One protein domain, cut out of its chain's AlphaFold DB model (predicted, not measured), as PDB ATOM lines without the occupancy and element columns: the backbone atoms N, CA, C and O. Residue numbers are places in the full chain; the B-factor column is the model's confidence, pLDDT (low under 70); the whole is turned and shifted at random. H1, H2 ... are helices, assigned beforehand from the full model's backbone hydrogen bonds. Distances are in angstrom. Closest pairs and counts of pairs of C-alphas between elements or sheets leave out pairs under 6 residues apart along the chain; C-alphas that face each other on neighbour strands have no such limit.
ATOM      1  N   GLY A   3     -26.973  -2.455  14.589       78.25
ATOM      2  CA  GLY A   3     -25.869  -3.400  14.805       78.25
ATOM      3  C   GLY A   3     -24.963  -3.014  15.978       78.25
ATOM      4  O   GLY A   3     -24.645  -3.853  16.813       78.25
ATOM      5  N   LEU A   4     -24.618  -1.725  16.100       84.75
ATOM      6  CA  LEU A   4     -23.757  -1.238  17.181       84.75
ATOM      7  C   LEU A   4     -24.391  -1.431  18.566       84.75
ATOM      8  O   LEU A   4     -23.692  -1.765  19.516       84.75
ATOM      9  N   THR A   5     -25.710  -1.253  18.687       86.12
ATOM     10  CA  THR A   5     -26.417  -1.448  19.961       86.12
ATOM     11  C   THR A   5     -26.452  -2.915  20.374       86.12
ATOM     12  O   THR A   5     -26.254  -3.209  21.547       86.12
ATOM     13  N   THR A   6     -26.628  -3.837  19.423       90.06
ATOM     14  CA  THR A   6     -26.607  -5.282  19.700       90.06
ATOM     15  C   THR A   6     -25.217  -5.750  20.118       90.06
ATOM     16  O   THR A   6     -25.085  -6.420  21.138       90.06
ATOM     17  N   VAL A   7     -24.170  -5.337  19.394       90.06
ATOM     18  CA  VAL A   7     -22.781  -5.675  19.754       90.06
ATOM     19  C   VAL A   7     -22.417  -5.093  21.120       90.06
ATOM     20  O   VAL A   7     -21.807  -5.776  21.935       90.06
ATOM     21  N   LYS A   8     -22.839  -3.856  21.413       89.50
ATOM     22  CA  LYS A   8     -22.602  -3.224  22.717       89.50
ATOM     23  C   LYS A   8     -23.344  -3.928  23.860       89.50
ATOM     24  O   LYS A   8     -22.796  -3.994  24.955       89.50
ATOM     25  N   SER A   9     -24.553  -4.444  23.618       91.69
ATOM     26  CA  SER A   9     -25.296  -5.246  24.605       91.69
ATOM     27  C   SER A   9     -24.574  -6.554  24.900       91.69
ATOM     28  O   SER A   9     -24.257  -6.828  26.050       91.69
ATOM     29  N   TRP A  10     -24.214  -7.303  23.856       94.50
ATOM     30  CA  TRP A  10     -23.511  -8.575  24.006       94.50
ATOM     31  C   TRP A  10     -22.153  -8.407  24.699       94.50
ATOM     32  O   TRP A  10     -21.820  -9.157  25.610       94.50
ATOM     33  N   ALA A  11     -21.387  -7.377  24.324       92.75
ATOM     34  CA  ALA A  11     -20.110  -7.077  24.964       92.75
ATOM     35  C   ALA A  11     -20.274  -6.745  26.454       92.75
ATOM     36  O   ALA A  11     -19.439  -7.142  27.259       92.75
ATOM     37  N   ARG A  12     -21.350  -6.041  26.830       95.00
ATOM     38  CA  ARG A  12     -21.653  -5.757  28.236       95.00
ATOM     39  C   ARG A  12     -21.948  -7.037  29.004       95.00
ATOM     40  O   ARG A  12     -21.316  -7.267  30.023       95.00
ATOM     41  N   GLU A  13     -22.846  -7.870  28.492       95.06
ATOM     42  CA  GLU A  13     -23.199  -9.146  29.123       95.06
ATOM     43  C   GLU A  13     -21.968 -10.051  29.276       95.06
ATOM     44  O   GLU A  13     -21.775 -10.685  30.310       95.06
ATOM     45  N   PHE A  14     -21.083 -10.061  28.279       94.31
ATOM     46  CA  PHE A  14     -19.829 -10.803  28.346       94.31
ATOM     47  C   PHE A  14     -18.868 -10.253  29.410       94.31
ATOM     48  O   PHE A  14     -18.286 -11.028  30.166       94.31
ATOM     49  N   ILE A  15     -18.720  -8.929  29.511       95.56
ATOM     50  CA  ILE A  15     -17.929  -8.295  30.575       95.56
ATOM     51  C   ILE A  15     -18.512  -8.636  31.948       95.56
ATOM     52  O   ILE A  15     -17.752  -8.999  32.840       95.56
ATOM     53  N   ASP A  16     -19.833  -8.577  32.110       95.75
ATOM     54  CA  ASP A  16     -20.497  -8.918  33.370       95.75
ATOM     55  C   ASP A  16     -20.194 -10.369  33.777       95.75
ATOM     56  O   ASP A  16     -19.859 -10.630  34.934       95.75
ATOM     57  N   LEU A  17     -20.199 -11.312  32.824       95.06
ATOM     58  CA  LEU A  17     -19.768 -12.691  33.075       95.06
ATOM     59  C   LEU A  17     -18.302 -12.761  33.520       95.06
ATOM     60  O   LEU A  17     -17.998 -13.414  34.519       95.06
ATOM     61  N   LEU A  18     -17.390 -12.076  32.825       92.00
ATOM     62  CA  LEU A  18     -15.970 -12.049  33.192       92.00
ATOM     63  C   LEU A  18     -15.734 -11.441  34.583       92.00
ATOM     64  O   LEU A  18     -14.886 -11.934  35.324       92.00
ATOM     65  N   LEU A  19     -16.497 -10.418  34.972       93.31
ATOM     66  CA  LEU A  19     -16.429  -9.831  36.312       93.31
ATOM     67  C   LEU A  19     -16.814 -10.848  37.390       93.31
ATOM     68  O   LEU A  19     -16.125 -10.947  38.407       93.31
ATOM     69  N   VAL A  20     -17.856 -11.654  37.159       94.06
ATOM     70  CA  VAL A  20     -18.217 -12.754  38.069       94.06
ATOM     71  C   VAL A  20     -17.075 -13.768  38.172       94.06
ATOM     72  O   VAL A  20     -16.739 -14.194  39.276       94.06
ATOM     73  N   PHE A  21     -16.418 -14.111  37.058       89.75
ATOM     74  CA  PHE A  21     -15.253 -15.003  37.075       89.75
ATOM     75  C   PHE A  21     -14.069 -14.439  37.871       89.75
ATOM     76  O   PHE A  21     -13.415 -15.202  38.580       89.75
ATOM     77  N   ILE A  22     -13.809 -13.128  37.812       89.88
ATOM     78  CA  ILE A  22     -12.767 -12.489  38.632       89.88
ATOM     79  C   ILE A  22     -13.093 -12.646  40.120       89.88
ATOM     80  O   ILE A  22     -12.231 -13.064  40.891       89.88
ATOM     81  N   VAL A  23     -14.338 -12.366  40.523       91.31
ATOM     82  CA  VAL A  23     -14.775 -12.520  41.922       91.31
ATOM     83  C   VAL A  23     -14.625 -13.969  42.384       91.31
ATOM     84  O   VAL A  23     -14.079 -14.218  43.458       91.31
ATOM     85  N   LEU A  24     -15.044 -14.934  41.561       90.75
ATOM     86  CA  LEU A  24     -14.859 -16.357  41.849       90.75
ATOM     87  C   LEU A  24     -13.378 -16.727  41.988       90.75
ATOM     88  O   LEU A  24     -13.016 -17.410  42.943       90.75
ATOM     89  N   GLY A  25     -12.516 -16.246  41.089       87.88
ATOM     90  CA  GLY A  25     -11.075 -16.491  41.149       87.88
ATOM     91  C   GLY A  25     -10.437 -15.952  42.430       87.88
ATOM     92  O   GLY A  25      -9.657 -16.655  43.067       87.88
ATOM     93  N   VAL A  26     -10.835 -14.753  42.865       88.31
ATOM     94  CA  VAL A  26     -10.383 -14.174  44.138       88.31
ATOM     95  C   VAL A  26     -10.831 -15.027  45.328       88.31
ATOM     96  O   VAL A  26     -10.018 -15.318  46.204       88.31
ATOM     97  N   LEU A  27     -12.088 -15.480  45.361       88.81
ATOM     98  CA  LEU A  27     -12.596 -16.336  46.443       88.81
ATOM     99  C   LEU A  27     -11.857 -17.677  46.515       88.81
ATOM    100  O   LEU A  27     -11.476 -18.112  47.600       88.81
ATOM    101  N   VAL A  28     -11.624 -18.315  45.366       87.31
ATOM    102  CA  VAL A  28     -10.859 -19.566  45.275       87.31
ATOM    103  C   VAL A  28      -9.444 -19.362  45.815       87.31
ATOM    104  O   VAL A  28      -9.000 -20.133  46.664       87.31
ATOM    105  N   GLN A  29      -8.762 -18.295  45.396       84.31
ATOM    106  CA  GLN A  29      -7.403 -17.999  45.850       84.31
ATOM    107  C   GLN A  29      -7.336 -17.695  47.357       84.31
ATOM    108  O   GLN A  29      -6.357 -18.050  48.006       84.31
ATOM    109  N   ILE A  30      -8.376 -17.090  47.944       84.94
ATOM    110  CA  ILE A  30      -8.464 -16.869  49.399       84.94
ATOM    111  C   ILE A  30      -8.631 -18.191  50.160       84.94
ATOM    112  O   ILE A  30      -8.002 -18.375  51.200       84.94
ATOM    113  N   ILE A  31      -9.475 -19.104  49.668       85.38
ATOM    114  CA  ILE A  31      -9.789 -20.367  50.357       85.38
ATOM    115  C   ILE A  31      -8.622 -21.356  50.279       85.38
ATOM    116  O   ILE A  31      -8.295 -21.999  51.274       85.38
ATOM    117  N   PHE A  32      -8.011 -21.493  49.103       80.62
ATOM    118  CA  PHE A  32      -6.981 -22.502  48.842       80.62
ATOM    119  C   PHE A  32      -5.550 -21.952  48.934       80.62
ATOM    120  O   PHE A  32      -4.597 -22.729  48.970       80.62
ATOM    121  N   GLY A  33      -5.387 -20.630  49.023       71.44
ATOM    122  CA  GLY A  33      -4.088 -19.966  49.013       71.44
ATOM    123  C   GLY A  33      -3.448 -19.912  47.620       71.44
ATOM    124  O   GLY A  33      -3.985 -20.412  46.635       71.44
ATOM    125  N   SER A  34      -2.275 -19.277  47.542       67.06
ATOM    126  CA  SER A  34      -1.483 -19.099  46.312       67.06
ATOM    127  C   SER A  34      -0.144 -19.853  46.329       67.06
ATOM    128  O   SER A  34       0.774 -19.486  45.603       67.06
ATOM    129  N   GLY A  35      -0.001 -20.848  47.212       68.75
ATOM    130  CA  GLY A  35       1.220 -21.654  47.368       68.75
ATOM    131  C   GLY A  35       1.200 -22.953  46.553       68.75
ATOM    132  O   GLY A  35       0.406 -23.090  45.637       68.75
ATOM    133  N   GLU A  36       2.018 -23.937  46.949       59.78
ATOM    134  CA  GLU A  36       2.241 -25.272  46.327       59.78
ATOM    135  C   GLU A  36       0.970 -26.082  45.965       59.78
ATOM    136  O   GLU A  36       1.037 -27.099  45.280       59.78
ATOM    137  N   THR A  37      -0.205 -25.647  46.419       63.03
ATOM    138  CA  THR A  37      -1.528 -26.184  46.063       63.03
ATOM    139  C   THR A  37      -2.156 -25.410  44.895       63.03
ATOM    140  O   THR A  37      -3.369 -25.208  44.854       63.03
ATOM    141  N   THR A  38      -1.333 -24.927  43.956       57.09
ATOM    142  CA  THR A  38      -1.768 -24.100  42.827       57.09
ATOM    143  C   THR A  38      -2.820 -24.834  42.008       57.09
ATOM    144  O   THR A  38      -2.524 -25.809  41.315       57.09
ATOM    145  N   ILE A  39      -4.062 -24.351  42.049       61.88
ATOM    146  CA  ILE A  39      -5.097 -24.814  41.129       61.88
ATOM    147  C   ILE A  39      -4.716 -24.283  39.735       61.88
ATOM    148  O   ILE A  39      -4.713 -23.066  39.550       61.88
ATOM    149  N   PRO A  40      -4.419 -25.142  38.738       65.50
ATOM    150  CA  PRO A  40      -3.778 -24.740  37.474       65.50
ATOM    151  C   PRO A  40      -4.522 -23.678  36.649       65.50
ATOM    152  O   PRO A  40      -3.945 -23.077  35.749       65.50
ATOM    153  N   TYR A  41      -5.810 -23.473  36.928       64.12
ATOM    154  CA  TYR A  41      -6.713 -22.634  36.138       64.12
ATOM    155  C   TYR A  41      -7.094 -21.318  36.829       64.12
ATOM    156  O   TYR A  41      -7.518 -20.380  36.157       64.12
ATOM    157  N   PHE A  42      -6.923 -21.226  38.150       65.38
ATOM    158  CA  PHE A  42      -7.170 -20.016  38.935       65.38
ATOM    159  C   PHE A  42      -5.815 -19.514  39.434       65.38
ATOM    160  O   PHE A  42      -5.447 -19.741  40.582       65.38
ATOM    161  N   GLY A  43      -5.031 -18.932  38.520       67.94
ATOM    162  CA  GLY A  43      -3.708 -18.373  38.820       67.94
ATOM    163  C   GLY A  43      -3.763 -17.181  39.785       67.94
ATOM    164  O   GLY A  43      -4.740 -16.982  40.503       67.94
ATOM    165  N   GLU A  44      -2.725 -16.341  39.784       79.38
ATOM    166  CA  GLU A  44      -2.568 -15.225  40.729       79.38
ATOM    167  C   GLU A  44      -3.492 -14.014  40.442       79.38
ATOM    168  O   GLU A  44      -3.039 -12.880  40.288       79.38
ATOM    169  N   VAL A  45      -4.812 -14.225  40.377       85.19
ATOM    170  CA  VAL A  45      -5.819 -13.172  40.140       85.19
ATOM    171  C   VAL A  45      -5.675 -12.046  41.163       85.19
ATOM    172  O   VAL A  45      -5.671 -10.871  40.799       85.19
ATOM    173  N   VAL A  46      -5.497 -12.393  42.438       87.12
ATOM    174  CA  VAL A  46      -5.298 -11.418  43.515       87.12
ATOM    175  C   VAL A  46      -3.991 -10.645  43.330       87.12
ATOM    176  O   VAL A  46      -3.996  -9.430  43.506       87.12
ATOM    177  N   ALA A  47      -2.894 -11.299  42.933       87.38
ATOM    178  CA  ALA A  47      -1.616 -10.609  42.743       87.38
ATOM    179  C   ALA A  47      -1.680  -9.628  41.566       87.38
ATOM    180  O   ALA A  47      -1.282  -8.477  41.713       87.38
ATOM    181  N   ASN A  48      -2.283 -10.039  40.445       89.50
ATOM    182  CA  ASN A  48      -2.501  -9.173  39.284       89.50
ATOM    183  C   ASN A  48      -3.355  -7.942  39.633       89.50
ATOM    184  O   ASN A  48      -3.067  -6.834  39.184       89.50
ATOM    185  N   LEU A  49      -4.404  -8.120  40.448       88.94
ATOM    186  CA  LEU A  49      -5.231  -7.006  40.917       88.94
ATOM    187  C   LEU A  49      -4.451  -6.065  41.845       88.94
ATOM    188  O   LEU A  49      -4.556  -4.848  41.695       88.94
ATOM    189  N   ILE A  50      -3.665  -6.604  42.782       90.88
ATOM    190  CA  ILE A  50      -2.832  -5.804  43.691       90.88
ATOM    191  C   ILE A  50      -1.780  -5.014  42.911       90.88
ATOM    192  O   ILE A  50      -1.584  -3.832  43.195       90.88
ATOM    193  N   ASP A  51      -1.129  -5.628  41.926       93.12
ATOM    194  CA  ASP A  51      -0.134  -4.959  41.090       93.12
ATOM    195  C   ASP A  51      -0.764  -3.802  40.304       93.12
ATOM    196  O   ASP A  51      -0.296  -2.666  40.379       93.12
ATOM    197  N   LEU A  52      -1.918  -4.036  39.669       90.88
ATOM    198  CA  LEU A  52      -2.657  -2.987  38.969       90.88
ATOM    199  C   LEU A  52      -3.059  -1.836  39.904       90.88
ATOM    200  O   LEU A  52      -2.853  -0.668  39.573       90.88
ATOM    201  N   VAL A  53      -3.592  -2.135  41.091       90.19
ATOM    202  CA  VAL A  53      -3.942  -1.107  42.088       90.19
ATOM    203  C   VAL A  53      -2.702  -0.350  42.561       90.19
ATOM    204  O   VAL A  53      -2.757   0.867  42.739       90.19
ATOM    205  N   THR A  54      -1.573  -1.035  42.722       92.50
ATOM    206  CA  THR A  54      -0.304  -0.425  43.131       92.50
ATOM    207  C   THR A  54       0.206   0.535  42.063       92.50
ATOM    208  O   THR A  54       0.565   1.668  42.386       92.50
ATOM    209  N   GLN A  55       0.170   0.138  40.790       90.81
ATOM    210  CA  GLN A  55       0.548   0.994  39.663       90.81
ATOM    211  C   GLN A  55      -0.350   2.238  39.578       90.81
ATOM    212  O   GLN A  55       0.147   3.359  39.434       90.81
ATOM    213  N   LEU A  56      -1.665   2.070  39.745       87.81
ATOM    214  CA  LEU A  56      -2.608   3.191  39.791       87.81
ATOM    215  C   LEU A  56      -2.364   4.105  41.004       87.81
ATOM    216  O   LEU A  56      -2.440   5.327  40.875       87.81
ATOM    217  N   GLY A  57      -2.036   3.543  42.167       86.25
ATOM    218  CA  GLY A  57      -1.716   4.295  43.382       86.25
ATOM    219  C   GLY A  57      -0.433   5.118  43.257       86.25
ATOM    220  O   GLY A  57      -0.416   6.289  43.635       86.25
ATOM    221  N   GLN A  58       0.617   4.551  42.657       87.56
ATOM    222  CA  GLN A  58       1.866   5.265  42.375       87.56
ATOM    223  C   GLN A  58       1.633   6.452  41.430       87.56
ATOM    224  O   GLN A  58       2.116   7.555  41.691       87.56
ATOM    225  N   ALA A  59       0.828   6.265  40.379       84.75
ATOM    226  CA  ALA A  59       0.415   7.358  39.497       84.75
ATOM    227  C   ALA A  59      -0.498   8.383  40.207       84.75
ATOM    228  O   ALA A  59      -0.437   9.581  39.920       84.75
ATOM    229  N   GLY A  60      -1.310   7.943  41.172       85.06
ATOM    230  CA  GLY A  60      -2.199   8.798  41.963       85.06
ATOM    231  C   GLY A  60      -1.462   9.834  42.815       85.06
ATOM    232  O   GLY A  60      -1.912  10.977  42.914       85.06
ATOM    233  N   VAL A  61      -0.294   9.485  43.367       86.19
ATOM    234  CA  VAL A  61       0.551  10.431  44.120       86.19
ATOM    235  C   VAL A  61       1.018  11.578  43.222       86.19
ATOM    236  O   VAL A  61       0.965  12.737  43.629       86.19
ATOM    237  N   VAL A  62       1.402  11.285  41.977       90.06
ATOM    238  CA  VAL A  62       1.781  12.310  40.989       90.06
ATOM    239  C   VAL A  62       0.599  13.233  40.683       90.06
ATOM    240  O   VAL A  62       0.769  14.451  40.623       90.06
ATOM    241  N   GLY A  63      -0.610  12.679  40.561       88.19
ATOM    242  CA  GLY A  63      -1.838  13.460  40.389       88.19
ATOM    243  C   GLY A  63      -2.125  14.399  41.567       88.19
ATOM    244  O   GLY A  63      -2.456  15.568  41.361       88.19
ATOM    245  N   LEU A  64      -1.936  13.926  42.804       91.38
ATOM    246  CA  LEU A  64      -2.093  14.755  44.001       91.38
ATOM    247  C   LEU A  64      -1.033  15.866  44.068       91.38
ATOM    248  O   LEU A  64      -1.369  17.010  44.365       91.38
ATOM    249  N   ILE A  65       0.227  15.561  43.741       91.56
ATOM    250  CA  ILE A  65       1.306  16.558  43.661       91.56
ATOM    251  C   ILE A  65       0.970  17.629  42.615       91.56
ATOM    252  O   ILE A  65       1.095  18.819  42.899       91.56
ATOM    253  N   ALA A  66       0.491  17.233  41.433       93.38
ATOM    254  CA  ALA A  66       0.083  18.174  40.392       93.38
ATOM    255  C   ALA A  66      -1.035  19.114  40.877       93.38
ATOM    256  O   ALA A  66      -0.960  20.324  40.656       93.38
ATOM    257  N   LEU A  67      -2.030  18.592  41.602       94.06
ATOM    258  CA  LEU A  67      -3.095  19.402  42.200       94.06
ATOM    259  C   LEU A  67      -2.548  20.403  43.231       94.06
ATOM    260  O   LEU A  67      -2.930  21.574  43.205       94.06
ATOM    261  N   LEU A  68      -1.638  19.970  44.109       94.25
ATOM    262  CA  LEU A  68      -0.999  20.842  45.102       94.25
ATOM    263  C   LEU A  68      -0.231  21.991  44.442       94.25
ATOM    264  O   LEU A  68      -0.340  23.132  44.890       94.25
ATOM    265  N   VAL A  69       0.494  21.718  43.354       93.75
ATOM    266  CA  VAL A  69       1.194  22.751  42.574       93.75
ATOM    267  C   VAL A  69       0.203  23.759  41.989       93.75
ATOM    268  O   VAL A  69       0.406  24.963  42.129       93.75
ATOM    269  N   ILE A  70      -0.896  23.294  41.388       94.69
ATOM    270  CA  ILE A  70      -1.930  24.169  40.808       94.69
ATOM    271  C   ILE A  70      -2.541  25.086  41.880       94.69
ATOM    272  O   ILE A  70      -2.651  26.296  41.673       94.69
ATOM    273  N   VAL A  71      -2.901  24.535  43.043       95.06
ATOM    274  CA  VAL A  71      -3.449  25.311  44.170       95.06
ATOM    275  C   VAL A  71      -2.410  26.286  44.737       95.06
ATOM    276  O   VAL A  71      -2.744  27.429  45.060       95.06
ATOM    277  N   GLY A  72      -1.143  25.875  44.821       92.50
ATOM    278  CA  GLY A  72      -0.031  26.723  45.254       92.50
ATOM    279  C   GLY A  72       0.169  27.938  44.347       92.50
ATOM    280  O   GLY A  72       0.264  29.062  44.833       92.50
ATOM    281  N   LEU A  73       0.141  27.747  43.026       91.12
ATOM    282  CA  LEU A  73       0.228  28.850  42.064       91.12
ATOM    283  C   LEU A  73      -0.983  29.788  42.155       91.12
ATOM    284  O   LEU A  73      -0.829  31.009  42.120       91.12
ATOM    285  N   TYR A  74      -2.186  29.235  42.327       89.62
ATOM    286  CA  TYR A  74      -3.406  30.034  42.449       89.62
ATOM    287  C   TYR A  74      -3.461  30.867  43.741       89.62
ATOM    288  O   TYR A  74      -3.974  31.988  43.739       89.62
ATOM    289  N   SER A  75      -2.933  30.342  44.849       84.62
ATOM    290  CA  SER A  75      -2.876  31.046  46.138       84.62
ATOM    291  C   SER A  75      -1.722  32.052  46.213       84.62
ATOM    292  O   SER A  75      -1.919  33.166  46.695       84.62
ATOM    293  N   GLY A  76      -0.550  31.714  45.663       71.44
ATOM    294  CA  GLY A  76       0.618  32.598  45.606       71.44
ATOM    295  C   GLY A  76       0.407  33.849  44.748       71.44
ATOM    296  O   GLY A  76       0.905  34.915  45.098       71.44
ATOM    297  N   GLY A  77      -0.414  33.768  43.694       62.50
ATOM    298  CA  GLY A  77      -0.784  34.924  42.867       62.50
ATOM    299  C   GLY A  77      -1.616  35.997  43.586       62.50
ATOM    300  O   GLY A  77      -1.841  37.063  43.021       62.50
ATOM    301  N   ARG A  78      -2.079  35.742  44.818       59.38
ATOM    302  CA  ARG A  78      -2.878  36.687  45.619       59.38
ATOM    303  C   ARG A  78      -2.104  37.346  46.762       59.38
ATOM    304  O   ARG A  78      -2.636  38.260  47.376       59.38
TER     305      ARG A  78
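Overview. This is residues 3 to 78 of the 81 residues of an uncharacterized protein of Phycisphaerales bacterium (UniProt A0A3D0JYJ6). Two long helices, H1 and H2, meet near their ends as an open L, with the end of H1 and the start of H2 at the corner and a loop, residues 33 to 44, joining them there. From this corner the two arms stick out freely: residues 3 to 20 of H1, and residues 50 to 78, of which 50 to 76 belong to H2. The printed part has 76 residues with two named helices, H1 then H2, and no named strand; the class is all helix. It is extended, with a radius of gyration of the C-alphas of 20.6 A, and flat, with spans of 60 by 46 by 14 A.

Along the chain. H1 is residues 3 to 32, from C-alpha 3 at (-25.869, -3.400, 14.805) to C-alpha 32 at (-6.981, -22.502, 48.842), a length of 43.4 A. After residues 33 to 44, H2 is residues 45 to 76, 46.5 A long, from C-alpha 45 at (-5.819, -13.172, 40.140) to C-alpha 76 at (0.618, 32.598, 45.606).

Arrangement. H1 touches H2 with residues 22 to 29 alone, and H2 touches H1 with residues 45 to 46 alone. Their closest C-alphas, those of Val 26 and Val 46, are 5.8 A apart. Their lines stand at 70.1 degrees, only just about perpendicular, and their centres are 27.6 A apart. In H1 every O i to N i+4 pair is within hydrogen-bond range; in H2, 27 of 28 are.

Size, cuts and confidence. The two C-alphas farthest apart, those of Thr 37 and Arg 78, are 62.9 A apart. The printed part has no cut, and the link from H1 to H2, 12 residues, is long. The mean pLDDT of the printed part is 85.1; residues 34 to 43 and 77 to 78 are under 70.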